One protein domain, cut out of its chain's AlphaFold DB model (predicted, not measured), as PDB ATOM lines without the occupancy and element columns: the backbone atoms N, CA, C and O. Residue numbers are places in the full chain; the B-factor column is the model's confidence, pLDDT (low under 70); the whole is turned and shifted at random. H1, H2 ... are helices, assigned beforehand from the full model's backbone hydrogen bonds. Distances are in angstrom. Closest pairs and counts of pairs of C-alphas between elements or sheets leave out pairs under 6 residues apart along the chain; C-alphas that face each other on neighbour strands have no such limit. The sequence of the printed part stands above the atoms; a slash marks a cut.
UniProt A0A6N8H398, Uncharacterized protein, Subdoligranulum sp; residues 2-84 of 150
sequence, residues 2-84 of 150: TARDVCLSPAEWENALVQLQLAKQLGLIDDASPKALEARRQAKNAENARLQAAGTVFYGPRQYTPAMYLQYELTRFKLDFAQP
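Overview. This is residues 2 to 84 of the 150 residues of an uncharacterized protein of Subdoligranulum sp (UniProt A0A6N8H398). The model is L-shaped: H1 and H3, touching at a steep tilt, make one limb, and the long H2 makes the other. Residues 54 to 65 fold back from the far end of H2 to H3. The printed part has 83 residues with three named helices, H1, H2, H3, and no named strand: all helix, compact, radius of gyration of the C-alphas 13.6 A, spans 40 by 32 by 18 A.

Along the chain. H1, residues 10 to 25, begins at C-alpha (-39.836, -47.382, -41.350) and measures 22.6 A. H2, residues 34 to 53, measures 28.6 A. H3, residues 66 to 82, measures 24.3 A and ends at C-alpha (-14.517, -50.082, -49.611).

Arrangement. H1, with residues 16 to 23 alone, touches residues 74 to 77 of H3; the closest C-alphas, of Ala 23 and Phe 77, are 6.2 A apart. They run the same way at a steep tilt of 46 degrees. H2, with residues 37 to 41 alone, touches residues 66 to 70 of H3, about perpendicular at 81 degrees; the closest C-alphas, of Arg 41 and Tyr 69, are 6.2 A apart. H1 and H2 are close but not clearly touching, 7.9 A between the closest C-alphas, of Leu 17 and Pro 34. Every O i to N i+4 pair is within hydrogen-bond range in H1, H2 and H3.

Size, cuts and confidence. The C-alphas farthest apart, of Ala 11 and Gly 55, are 41.6 A apart. The printed part has no cut; the link H2 to H3 is long, 12 residues. No printed residue is under 70 in pLDDT.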
ATOM      1  N   THR A   2     -37.193 -36.664 -43.256       92.88
ATOM      2  CA  THR A   2     -38.004 -37.724 -42.643       92.88
ATOM      3  C   THR A   2     -38.152 -38.898 -43.610       92.88
ATOM      4  O   THR A   2     -37.941 -38.723 -44.809       92.88
ATOM      5  N   ALA A   3     -38.586 -40.066 -43.119       91.56
ATOM      6  CA  ALA A   3     -38.864 -41.243 -43.953       91.56
ATOM      7  C   ALA A   3     -39.807 -40.934 -45.134       91.56
ATOM      8  O   ALA A   3     -39.608 -41.424 -46.243       91.56
ATOM      9  N   ARG A   4     -40.801 -40.060 -44.914       92.06
ATOM     10  CA  ARG A   4     -41.760 -39.646 -45.945       92.06
ATOM     11  C   ARG A   4     -41.116 -38.793 -47.035       92.06
ATOM     12  O   ARG A   4     -41.474 -38.955 -48.196       92.06
ATOM     13  N   ASP A   5     -40.166 -37.926 -46.683       90.38
ATOM     14  CA  ASP A   5     -39.467 -37.066 -47.652       90.38
ATOM     15  C   ASP A   5     -38.650 -37.884 -48.662       90.38
ATOM     16  O   ASP A   5     -38.402 -37.429 -49.779       90.38
ATOM     17  N   VAL A   6     -38.217 -39.083 -48.259       93.00
ATOM     18  CA  VAL A   6     -37.381 -39.992 -49.054       93.00
ATOM     19  C   VAL A   6     -38.122 -41.244 -49.534       93.00
ATOM     20  O   VAL A   6     -37.500 -42.111 -50.136       93.00
ATOM     21  N   CYS A   7     -39.438 -41.325 -49.306       93.25
ATOM     22  CA  CYS A   7     -40.295 -42.447 -49.703       93.25
ATOM     23  C   CYS A   7     -39.828 -43.824 -49.188       93.25
ATOM     24  O   CYS A   7     -39.998 -44.822 -49.884       93.25
ATOM     25  N   LEU A   8     -39.253 -43.883 -47.984       94.69
ATOM     26  CA  LEU A   8     -38.789 -45.131 -47.371       94.69
ATOM     27  C   LEU A   8     -39.798 -45.673 -46.356       94.69
ATOM     28  O   LEU A   8     -40.461 -44.909 -45.645       94.69
ATOM     29  N   SER A   9     -39.879 -46.999 -46.249       96.38
ATOM     30  CA  SER A   9     -40.551 -47.665 -45.131       96.38
ATOM     31  C   SER A   9     -39.835 -47.364 -43.803       96.38
ATOM     32  O   SER A   9     -38.666 -46.964 -43.800       96.38
ATOM     33  N   PRO A  10     -40.486 -47.581 -42.644       95.19
ATOM     34  CA  PRO A  10     -39.836 -47.382 -41.350       95.19
ATOM     35  C   PRO A  10     -38.538 -48.188 -41.185       95.19
ATOM     36  O   PRO A  10     -37.563 -47.660 -40.661       95.19
ATOM     37  N   ALA A  11     -38.501 -49.430 -41.680       95.31
ATOM     38  CA  ALA A  11     -37.321 -50.292 -41.596       95.31
ATOM     39  C   ALA A  11     -36.171 -49.805 -42.492       95.31
ATOM     40  O   ALA A  11     -35.017 -49.785 -42.070       95.31
ATOM     41  N   GLU A  12     -36.473 -49.366 -43.715       96.44
ATOM     42  CA  GLU A  12     -35.466 -48.793 -44.620       96.44
ATOM     43  C   GLU A  12     -34.939 -47.453 -44.102       96.44
ATOM     44  O   GLU A  12     -33.748 -47.165 -44.214       96.44
ATOM     45  N   TRP A  13     -35.808 -46.638 -43.499       96.94
ATOM     46  CA  TRP A  13     -35.394 -45.392 -42.867       96.94
ATOM     47  C   TRP A  13     -34.464 -45.650 -41.684       96.94
ATOM     48  O   TRP A  13     -33.424 -45.007 -41.573       96.94
ATOM     49  N   GLU A  14     -34.791 -46.626 -40.843       96.62
ATOM     50  CA  GLU A  14     -33.940 -47.025 -39.726       96.62
ATOM     51  C   GLU A  14     -32.570 -47.529 -40.200       96.62
ATOM     52  O   GLU A  14     -31.536 -47.100 -39.685       96.62
ATOM     53  N   ASN A  15     -32.544 -48.354 -41.250       97.25
ATOM     54  CA  ASN A  15     -31.304 -48.779 -41.895       97.25
ATOM     55  C   ASN A  15     -30.468 -47.577 -42.377       97.25
ATOM     56  O   ASN A  15     -29.269 -47.508 -42.100       97.25
ATOM     57  N   ALA A  16     -31.096 -46.591 -43.025       97.62
ATOM     58  CA  ALA A  16     -30.418 -45.375 -43.466       97.62
ATOM     59  C   ALA A  16     -29.847 -44.555 -42.293       97.62
ATOM     60  O   ALA A  16     -28.724 -44.053 -42.378       97.62
ATOM     61  N   LEU A  17     -30.579 -44.448 -41.179       97.38
ATOM     62  CA  LEU A  17     -30.102 -43.776 -39.966       97.38
ATOM     63  C   LEU A  17     -28.895 -44.485 -39.347       97.38
ATOM     64  O   LEU A  17     -27.957 -43.819 -38.907       97.38
ATOM     65  N   VAL A  18     -28.892 -45.819 -39.333       97.81
ATOM     66  CA  VAL A  18     -27.743 -46.600 -38.859       97.81
ATOM     67  C   VAL A  18     -26.524 -46.377 -39.747       97.81
ATOM     68  O   VAL A  18     -25.434 -46.149 -39.229       97.81
ATOM     69  N   GLN A  19     -26.691 -46.358 -41.068       98.25
ATOM     70  CA  GLN A  19     -25.585 -46.065 -41.980       98.25
ATOM     71  C   GLN A  19     -25.024 -44.647 -41.790       98.25
ATOM     72  O   GLN A  19     -23.810 -44.461 -41.796       98.25
ATOM     73  N   LEU A  20     -25.880 -43.647 -41.551       98.00
ATOM     74  CA  LEU A  20     -25.438 -42.292 -41.197       98.00
ATOM     75  C   LEU A  20     -24.651 -42.284 -39.878       98.00
ATOM     76  O   LEU A  20     -23.629 -41.608 -39.761       98.00
ATOM     77  N   GLN A  21     -25.102 -43.054 -38.887       97.62
ATOM     78  CA  GLN A  21     -24.408 -43.185 -37.610       97.62
ATOM     79  C   GLN A  21     -23.045 -43.874 -37.765       97.62
ATOM     80  O   GLN A  21     -22.067 -43.417 -37.168       97.62
ATOM     81  N   LEU A  22     -22.961 -44.922 -38.587       96.88
ATOM     82  CA  LEU A  22     -21.704 -45.584 -38.927       96.88
ATOM     83  C   LEU A  22     -20.756 -44.613 -39.637       96.88
ATOM     84  O   LEU A  22     -19.602 -44.487 -39.240       96.88
ATOM     85  N   ALA A  23     -21.242 -43.849 -40.619       96.88
ATOM     86  CA  ALA A  23     -20.438 -42.847 -41.316       96.88
ATOM     87  C   ALA A  23     -19.836 -41.809 -40.354       96.88
ATOM     88  O   ALA A  23     -18.676 -41.426 -40.503       96.88
ATOM     89  N   LYS A  24     -20.584 -41.403 -39.319       96.56
ATOM     90  CA  LYS A  24     -20.058 -40.553 -38.243       96.56
ATOM     91  C   LYS A  24     -18.975 -41.253 -37.417       96.56
ATOM     92  O   LYS A  24     -17.945 -40.649 -37.139       96.56
ATOM     93  N   GLN A  25     -19.179 -42.512 -37.027       94.69
ATOM     94  CA  GLN A  25     -18.177 -43.293 -36.282       94.69
ATOM     95  C   GLN A  25     -16.884 -43.502 -37.081       94.69
ATOM     96  O   GLN A  25     -15.802 -43.515 -36.503       94.69
ATOM     97  N   LEU A  26     -16.996 -43.615 -38.407       93.56
ATOM     98  CA  LEU A  26     -15.870 -43.706 -39.338       93.56
ATOM     99  C   LEU A  26     -15.204 -42.345 -39.625       93.56
ATOM    100  O   LEU A  26     -14.202 -42.302 -40.336       93.56
ATOM    101  N   GLY A  27     -15.750 -41.236 -39.112       93.94
ATOM    102  CA  GLY A  27     -15.234 -39.885 -39.349       93.94
ATOM    103  C   GLY A  27     -15.494 -39.339 -40.759       93.94
ATOM    104  O   GLY A  27     -14.819 -38.406 -41.185       93.94
ATOM    105  N   LEU A  28     -16.451 -39.909 -41.502       94.31
ATOM    106  CA  LEU A  28     -16.814 -39.463 -42.857       94.31
ATOM    107  C   LEU A  28     -17.711 -38.217 -42.849       94.31
ATOM    108  O   LEU A  28     -17.739 -37.457 -43.819       94.31
ATOM    109  N   ILE A  29     -18.469 -38.036 -41.766       96.50
ATOM    110  CA  ILE A  29     -19.352 -36.895 -41.512       96.50
ATOM    111  C   ILE A  29     -19.334 -36.540 -40.024       96.50
ATOM    112  O   ILE A  29     -19.151 -37.409 -39.177       96.50
ATOM    113  N   ASP A  30     -19.621 -35.281 -39.699       96.62
ATOM    114  CA  ASP A  30     -19.634 -34.821 -38.303       96.62
ATOM    115  C   ASP A  30     -20.961 -35.121 -37.580       96.62
ATOM    116  O   ASP A  30     -20.994 -35.426 -36.383       96.62
ATOM    117  N   ASP A  31     -22.082 -35.047 -38.308       97.69
ATOM    118  CA  ASP A  31     -23.431 -35.207 -37.757       97.69
ATOM    119  C   ASP A  31     -24.299 -36.147 -38.612       97.69
ATOM    120  O   ASP A  31     -24.552 -35.907 -39.797       97.69
ATOM    121  N   ALA A  32     -24.776 -37.214 -37.971       97.56
ATOM    122  CA  ALA A  32     -25.645 -38.242 -38.535       97.56
ATOM    123  C   ALA A  32     -27.140 -37.871 -38.490       97.56
ATOM    124  O   ALA A  32     -27.984 -38.643 -38.944       97.56
ATOM    125  N   SER A  33     -27.501 -36.712 -37.926       97.88
ATOM    126  CA  SER A  33     -28.897 -36.323 -37.751       97.88
ATOM    127  C   SER A  33     -29.614 -36.083 -39.092       97.88
ATOM    128  O   SER A  33     -29.028 -35.544 -40.039       97.88
ATOM    129  N   PRO A  34     -30.932 -36.358 -39.184       97.19
ATOM    130  CA  PRO A  34     -31.710 -36.055 -40.390       97.19
ATOM    131  C   PRO A  34     -31.779 -34.561 -40.737       97.19
ATOM    132  O   PRO A  34     -32.151 -34.192 -41.856       97.19
ATOM    133  N   LYS A  35     -31.473 -33.685 -39.770       97.56
ATOM    134  CA  LYS A  35     -31.343 -32.240 -39.981       97.56
ATOM    135  C   LYS A  35     -30.021 -31.915 -40.674       97.56
ATOM    136  O   LYS A  35     -30.031 -31.157 -41.639       97.56
ATOM    137  N   ALA A  36     -28.913 -32.508 -40.227       97.81
ATOM    138  CA  ALA A  36     -27.615 -32.340 -40.869       97.81
ATOM    139  C   ALA A  36     -27.585 -32.926 -42.285       97.81
ATOM    140  O   ALA A  36     -27.054 -32.285 -43.187       97.81
ATOM    141  N   LEU A  37     -28.226 -34.078 -42.506       97.88
ATOM    142  CA  LEU A  37     -28.420 -34.647 -43.845       97.88
ATOM    143  C   LEU A  37     -29.091 -33.647 -44.801       97.88
ATOM    144  O   LEU A  37     -28.601 -33.400 -45.902       97.88
ATOM    145  N   GLU A  38     -30.190 -33.026 -44.367       97.94
ATOM    146  CA  GLU A  38     -30.879 -32.016 -45.175       97.94
ATOM    147  C   GLU A  38     -30.013 -30.769 -45.397       97.94
ATOM    148  O   GLU A  38     -29.976 -30.239 -46.507       97.94
ATOM    149  N   ALA A  39     -29.264 -30.325 -44.385       98.25
ATOM    150  CA  ALA A  39     -28.343 -29.201 -44.526       98.25
ATOM    151  C   ALA A  39     -27.244 -29.481 -45.570       98.25
ATOM    152  O   ALA A  39     -26.984 -28.629 -46.421       98.25
ATOM    153  N   ARG A  40     -26.653 -30.686 -45.567       98.25
ATOM    154  CA  ARG A  40     -25.664 -31.104 -46.576       98.25
ATOM    155  C   ARG A  40     -26.266 -31.138 -47.981       98.25
ATOM    156  O   ARG A  40     -25.652 -30.619 -48.913       98.25
ATOM    157  N   ARG A  41     -27.500 -31.638 -48.135       97.88
ATOM    158  CA  ARG A  41     -28.220 -31.614 -49.422       97.88
ATOM    159  C   ARG A  41     -28.402 -30.196 -49.955       97.88
ATOM    160  O   ARG A  41     -28.150 -29.936 -51.131       97.88
ATOM    161  N   GLN A  42     -28.860 -29.284 -49.100       98.19
ATOM    162  CA  GLN A  42     -29.091 -27.890 -49.480       98.19
ATOM    163  C   GLN A  42     -27.783 -27.194 -49.852       98.19
ATOM    164  O   GLN A  42     -27.731 -26.511 -50.873       98.19
ATOM    165  N   ALA A  43     -26.709 -27.436 -49.094       98.00
ATOM    166  CA  ALA A  43     -25.378 -26.941 -49.427       98.00
ATOM    167  C   ALA A  43     -24.903 -27.458 -50.797       98.00
ATOM    168  O   ALA A  43     -24.434 -26.665 -51.614       98.00
ATOM    169  N   LYS A  44     -25.099 -28.753 -51.095       97.19
ATOM    170  CA  LYS A  44     -24.742 -29.334 -52.399       97.19
ATOM    171  C   LYS A  44     -25.533 -28.714 -53.552       97.19
ATOM    172  O   LYS A  44     -24.971 -28.397 -54.595       97.19
ATOM    173  N   ASN A  45     -26.832 -28.499 -53.362       97.75
ATOM    174  CA  ASN A  45     -27.671 -27.854 -54.370       97.75
ATOM    175  C   ASN A  45     -27.306 -26.380 -54.582       97.75
ATOM    176  O   ASN A  45     -27.294 -25.918 -55.721       97.75
ATOM    177  N   ALA A  46     -26.980 -25.651 -53.512       97.88
ATOM    178  CA  ALA A  46     -26.516 -24.270 -53.606       97.88
ATOM    179  C   ALA A  46     -25.174 -24.175 -54.352       97.88
ATOM    180  O   ALA A  46     -24.994 -23.290 -55.189       97.88
ATOM    181  N   GLU A  47     -24.258 -25.116 -54.106       96.62
ATOM    182  CA  GLU A  47     -23.005 -25.238 -54.854       96.62
ATOM    183  C   GLU A  47     -23.265 -25.467 -56.351       96.62
ATOM    184  O   GLU A  47     -22.737 -24.720 -57.181       96.62
ATOM    185  N   ASN A  48     -24.112 -26.440 -56.702       96.62
ATOM    186  CA  ASN A  48     -24.451 -26.740 -58.095       96.62
ATOM    187  C   ASN A  48     -25.113 -25.540 -58.791       96.62
ATOM    188  O   ASN A  48     -24.757 -25.210 -59.922       96.62
ATOM    189  N   ALA A  49     -26.023 -24.841 -58.105       96.81
ATOM    190  CA  ALA A  49     -26.661 -23.633 -58.623       96.81
ATOM    191  C   ALA A  49     -25.641 -22.511 -58.884       96.81
ATOM    192  O   ALA A  49     -25.708 -21.849 -59.921       96.81
ATOM    193  N   ARG A  50     -24.660 -22.329 -57.988       97.00
ATOM    194  CA  ARG A  50     -23.567 -21.364 -58.173       97.00
ATOM    195  C   ARG A  50     -22.699 -21.719 -59.381       97.00
ATOM    196  O   ARG A  50     -22.402 -20.836 -60.179       97.00
ATOM    197  N   LEU A  51     -22.300 -22.986 -59.523       96.38
ATOM    198  CA  LEU A  51     -21.496 -23.454 -60.661       96.38
ATOM    199  C   LEU A  51     -22.247 -23.280 -61.984       96.38
ATOM    200  O   LEU A  51     -21.676 -22.792 -62.956       96.38
ATOM    201  N   GLN A  52     -23.543 -23.598 -61.991       95.06
ATOM    202  CA  GLN A  52     -24.403 -23.401 -63.151       95.06
ATOM    203  C   GLN A  52     -24.520 -21.921 -63.533       95.06
ATOM    204  O   GLN A  52     -24.391 -21.590 -64.708       95.06
ATOM    205  N   ALA A  53     -24.742 -21.032 -62.560       95.88
ATOM    206  CA  ALA A  53     -24.829 -19.593 -62.800       95.88
ATOM    207  C   ALA A  53     -23.501 -19.002 -63.304       95.88
ATOM    208  O   ALA A  53     -23.509 -18.093 -64.128       95.88
ATOM    209  N   ALA A  54     -22.369 -19.545 -62.847       96.44
ATOM    210  CA  ALA A  54     -21.037 -19.160 -63.305       96.44
ATOM    211  C   ALA A  54     -20.677 -19.706 -64.703       96.44
ATOM    212  O   ALA A  54     -19.631 -19.351 -65.237       96.44
ATOM    213  N   GLY A  55     -21.504 -20.580 -65.292       95.38
ATOM    214  CA  GLY A  55     -21.192 -21.252 -66.558       95.38
ATOM    215  C   GLY A  55     -20.054 -22.274 -66.449       95.38
ATOM    216  O   GLY A  55     -19.516 -22.703 -67.469       95.38
ATOM    217  N   THR A  56     -19.678 -22.673 -65.231       95.62
ATOM    218  CA  THR A  56     -18.632 -23.669 -64.991       95.62
ATOM    219  C   THR A  56     -19.159 -25.061 -65.321       95.62
ATOM    220  O   THR A  56     -20.256 -25.436 -64.907       95.62
ATOM    221  N   VAL A  57     -18.360 -25.863 -66.027       92.88
ATOM    222  CA  VAL A  57     -18.686 -27.271 -66.277       92.88
ATOM    223  C   VAL A  57     -18.653 -28.038 -64.954       92.88
ATOM    224  O   VAL A  57     -17.644 -28.041 -64.253       92.88
ATOM    225  N   PHE A  58     -19.757 -28.704 -64.622       94.38
ATOM    226  CA  PHE A  58     -19.845 -29.640 -63.505       94.38
ATOM    227  C   PHE A  58     -20.671 -30.864 -63.907       94.38
ATOM    228  O   PHE A  58     -21.452 -30.816 -64.860       94.38
ATOM    229  N   TYR A  59     -20.482 -31.962 -63.180       93.31
ATOM    230  CA  TYR A  59     -21.101 -33.252 -63.477       93.31
ATOM    231  C   TYR A  59     -22.159 -33.623 -62.437       93.31
ATOM    232  O   TYR A  59     -22.129 -33.157 -61.297       93.31
ATOM    233  N   GLY A  60     -23.074 -34.507 -62.834       93.69
ATOM    234  CA  GLY A  60     -24.187 -34.950 -62.000       93.69
ATOM    235  C   GLY A  60     -25.440 -34.077 -62.145       93.69
ATOM    236  O   GLY A  60     -25.527 -33.235 -63.042       93.69
ATOM    237  N   PRO A  61     -26.460 -34.302 -61.300       95.00
ATOM    238  CA  PRO A  61     -27.711 -33.567 -61.381       95.00
ATOM    239  C   PRO A  61     -27.517 -32.109 -60.954       95.00
ATOM    240  O   PRO A  61     -26.817 -31.808 -59.990       95.00
ATOM    241  N   ARG A  62     -28.220 -31.190 -61.623       94.81
ATOM    242  CA  ARG A  62     -28.248 -29.768 -61.235       94.81
ATOM    243  C   ARG A  62     -28.825 -29.566 -59.834       94.81
ATOM    244  O   ARG A  62     -28.398 -28.671 -59.116       94.81
ATOM    245  N   GLN A  63     -29.764 -30.424 -59.443       96.19
ATOM    246  CA  GLN A  63     -30.394 -30.407 -58.133       96.19
ATOM    247  C   GLN A  63     -30.706 -31.833 -57.679       96.19
ATOM    248  O   GLN A  63     -31.265 -32.630 -58.430       96.19
ATOM    249  N   TYR A  64     -30.380 -32.140 -56.430       97.50
ATOM    250  CA  TYR A  64     -30.738 -33.381 -55.763       97.50
ATOM    251  C   TYR A  64     -32.073 -33.248 -55.034       97.50
ATOM    252  O   TYR A  64     -32.252 -32.343 -54.206       97.50
ATOM    253  N   THR A  65     -32.979 -34.195 -55.272       97.12
ATOM    254  CA  THR A  65     -34.135 -34.439 -54.398       97.12
ATOM    255  C   THR A  65     -33.677 -35.081 -53.076       97.12
ATOM    256  O   THR A  65     -32.549 -35.581 -53.007       97.12
ATOM    257  N   PRO A  66     -34.505 -35.084 -52.013       97.12
ATOM    258  CA  PRO A  66     -34.169 -35.762 -50.759       97.12
ATOM    259  C   PRO A  66     -33.757 -37.228 -50.950       97.12
ATOM    260  O   PRO A  66     -32.681 -37.614 -50.501       97.12
ATOM    261  N   ALA A  67     -34.557 -38.014 -51.680       96.50
ATOM    262  CA  ALA A  67     -34.280 -39.431 -51.925       96.50
ATOM    263  C   ALA A  67     -32.966 -39.645 -52.697       96.50
ATOM    264  O   ALA A  67     -32.137 -40.459 -52.293       96.50
ATOM    265  N   MET A  68     -32.731 -38.859 -53.757       97.12
ATOM    266  CA  MET A  68     -31.488 -38.935 -54.535       97.12
ATOM    267  C   MET A  68     -30.263 -38.617 -53.680       97.12
ATOM    268  O   MET A  68     -29.233 -39.274 -53.807       97.12
ATOM    269  N   TYR A  69     -30.356 -37.593 -52.827       97.81
ATOM    270  CA  TYR A  69     -29.228 -37.185 -51.998       97.81
ATOM    271  C   TYR A  69     -28.916 -38.205 -50.904       97.81
ATOM    272  O   TYR A  69     -27.748 -38.501 -50.671       97.81
ATOM    273  N   LEU A  70     -29.948 -38.776 -50.272       97.81
ATOM    274  CA  LEU A  70     -29.760 -39.853 -49.306       97.81
ATOM    275  C   LEU A  70     -29.036 -41.036 -49.960       97.81
ATOM    276  O   LEU A  70     -28.000 -41.461 -49.463       97.81
ATOM    277  N   GLN A  71     -29.522 -41.519 -51.107       97.38
ATOM    278  CA  GLN A  71     -28.883 -42.629 -51.817       97.38
ATOM    279  C   GLN A  71     -27.438 -42.304 -52.220       97.38
ATOM    280  O   GLN A  71     -26.559 -43.161 -52.106       97.38
ATOM    281  N   TYR A  72     -27.183 -41.069 -52.662       97.31
ATOM    282  CA  TYR A  72     -25.841 -40.591 -52.981       97.31
ATOM    283  C   TYR A  72     -24.902 -40.674 -51.769       97.31
ATOM    284  O   TYR A  72     -23.810 -41.228 -51.896       97.31
ATOM    285  N   GLU A  73     -25.318 -40.184 -50.597       97.00
ATOM    286  CA  GLU A  73     -24.490 -40.243 -49.385       97.00
ATOM    287  C   GLU A  73     -24.262 -41.679 -48.910       97.00
ATOM    288  O   GLU A  73     -23.118 -42.046 -48.660       97.00
ATOM    289  N   LEU A  74     -25.305 -42.515 -48.865       97.88
ATOM    290  CA  LEU A  74     -25.168 -43.918 -48.458       97.88
ATOM    291  C   LEU A  74     -24.207 -44.688 -49.377       97.88
ATOM    292  O   LEU A  74     -23.325 -45.405 -48.905       97.88
ATOM    293  N   THR A  75     -24.325 -44.480 -50.695       97.12
ATOM    294  CA  THR A  75     -23.408 -45.080 -51.679       97.12
ATOM    295  C   THR A  75     -21.985 -44.572 -51.471       97.12
ATOM    296  O   THR A  75     -21.045 -45.365 -51.456       97.12
ATOM    297  N   ARG A  76     -21.815 -43.258 -51.272       96.19
ATOM    298  CA  ARG A  76     -20.508 -42.654 -51.014       96.19
ATOM    299  C   ARG A  76     -19.856 -43.245 -49.765       96.19
ATOM    300  O   ARG A  76     -18.697 -43.621 -49.846       96.19
ATOM    301  N   PHE A  77     -20.570 -43.372 -48.646       96.00
ATOM    302  CA  PHE A  77     -19.987 -43.897 -47.404       96.00
ATOM    303  C   PHE A  77     -19.493 -45.332 -47.557       96.00
ATOM    304  O   PHE A  77     -18.383 -45.655 -47.132       96.00
ATOM    305  N   LYS A  78     -20.284 -46.179 -48.225       96.44
ATOM    306  CA  LYS A  78     -19.885 -47.554 -48.528       96.44
ATOM    307  C   LYS A  78     -18.641 -47.599 -49.417       96.44
ATOM    308  O   LYS A  78     -17.742 -48.393 -49.158       96.44
ATOM    309  N   LEU A  79     -18.555 -46.734 -50.431       95.06
ATOM    310  CA  LEU A  79     -17.377 -46.640 -51.299       95.06
ATOM    311  C   LEU A  79     -16.148 -46.090 -50.567       95.06
ATOM    312  O   LEU A  79     -15.065 -46.644 -50.738       95.06
ATOM    313  N   ASP A  80     -16.314 -45.070 -49.722       93.25
ATOM    314  CA  ASP A  80     -15.240 -44.502 -48.900       93.25
ATOM    315  C   ASP A  80     -14.672 -45.571 -47.944       93.25
ATOM    316  O   ASP A  80     -13.464 -45.616 -47.720       93.25
ATOM    317  N   PHE A  81     -15.503 -46.490 -47.435       92.94
ATOM    318  CA  PHE A  81     -15.043 -47.649 -46.661       92.94
ATOM    319  C   PHE A  81     -14.410 -48.751 -47.530       92.94
ATOM    320  O   PHE A  81     -13.396 -49.339 -47.149       92.94
ATOM    321  N   ALA A  82     -14.988 -49.037 -48.702       91.06
ATOM    322  CA  ALA A  82     -14.517 -50.082 -49.611       91.06
ATOM    323  C   ALA A  82     -13.204 -49.727 -50.327       91.06
ATOM    324  O   ALA A  82     -12.443 -50.617 -50.701       91.06
ATOM    325  N   GLN A  83     -12.900 -48.442 -50.486       85.19
ATOM    326  CA  GLN A  83     -11.609 -47.938 -50.954       85.19
ATOM    327  C   GLN A  83     -10.999 -47.048 -49.869       85.19
ATOM    328  O   GLN A  83     -10.932 -45.827 -50.017       85.19
ATOM    329  N   PRO A  84     -10.566 -47.645 -48.747       75.69
ATOM    330  CA  PRO A  84     -10.331 -46.879 -47.542       75.69
ATOM    331  C   PRO A  84      -9.104 -45.990 -47.683       75.69
ATOM    332  O   PRO A  84      -8.015 -46.434 -48.077       75.69
TER     333      PRO A  84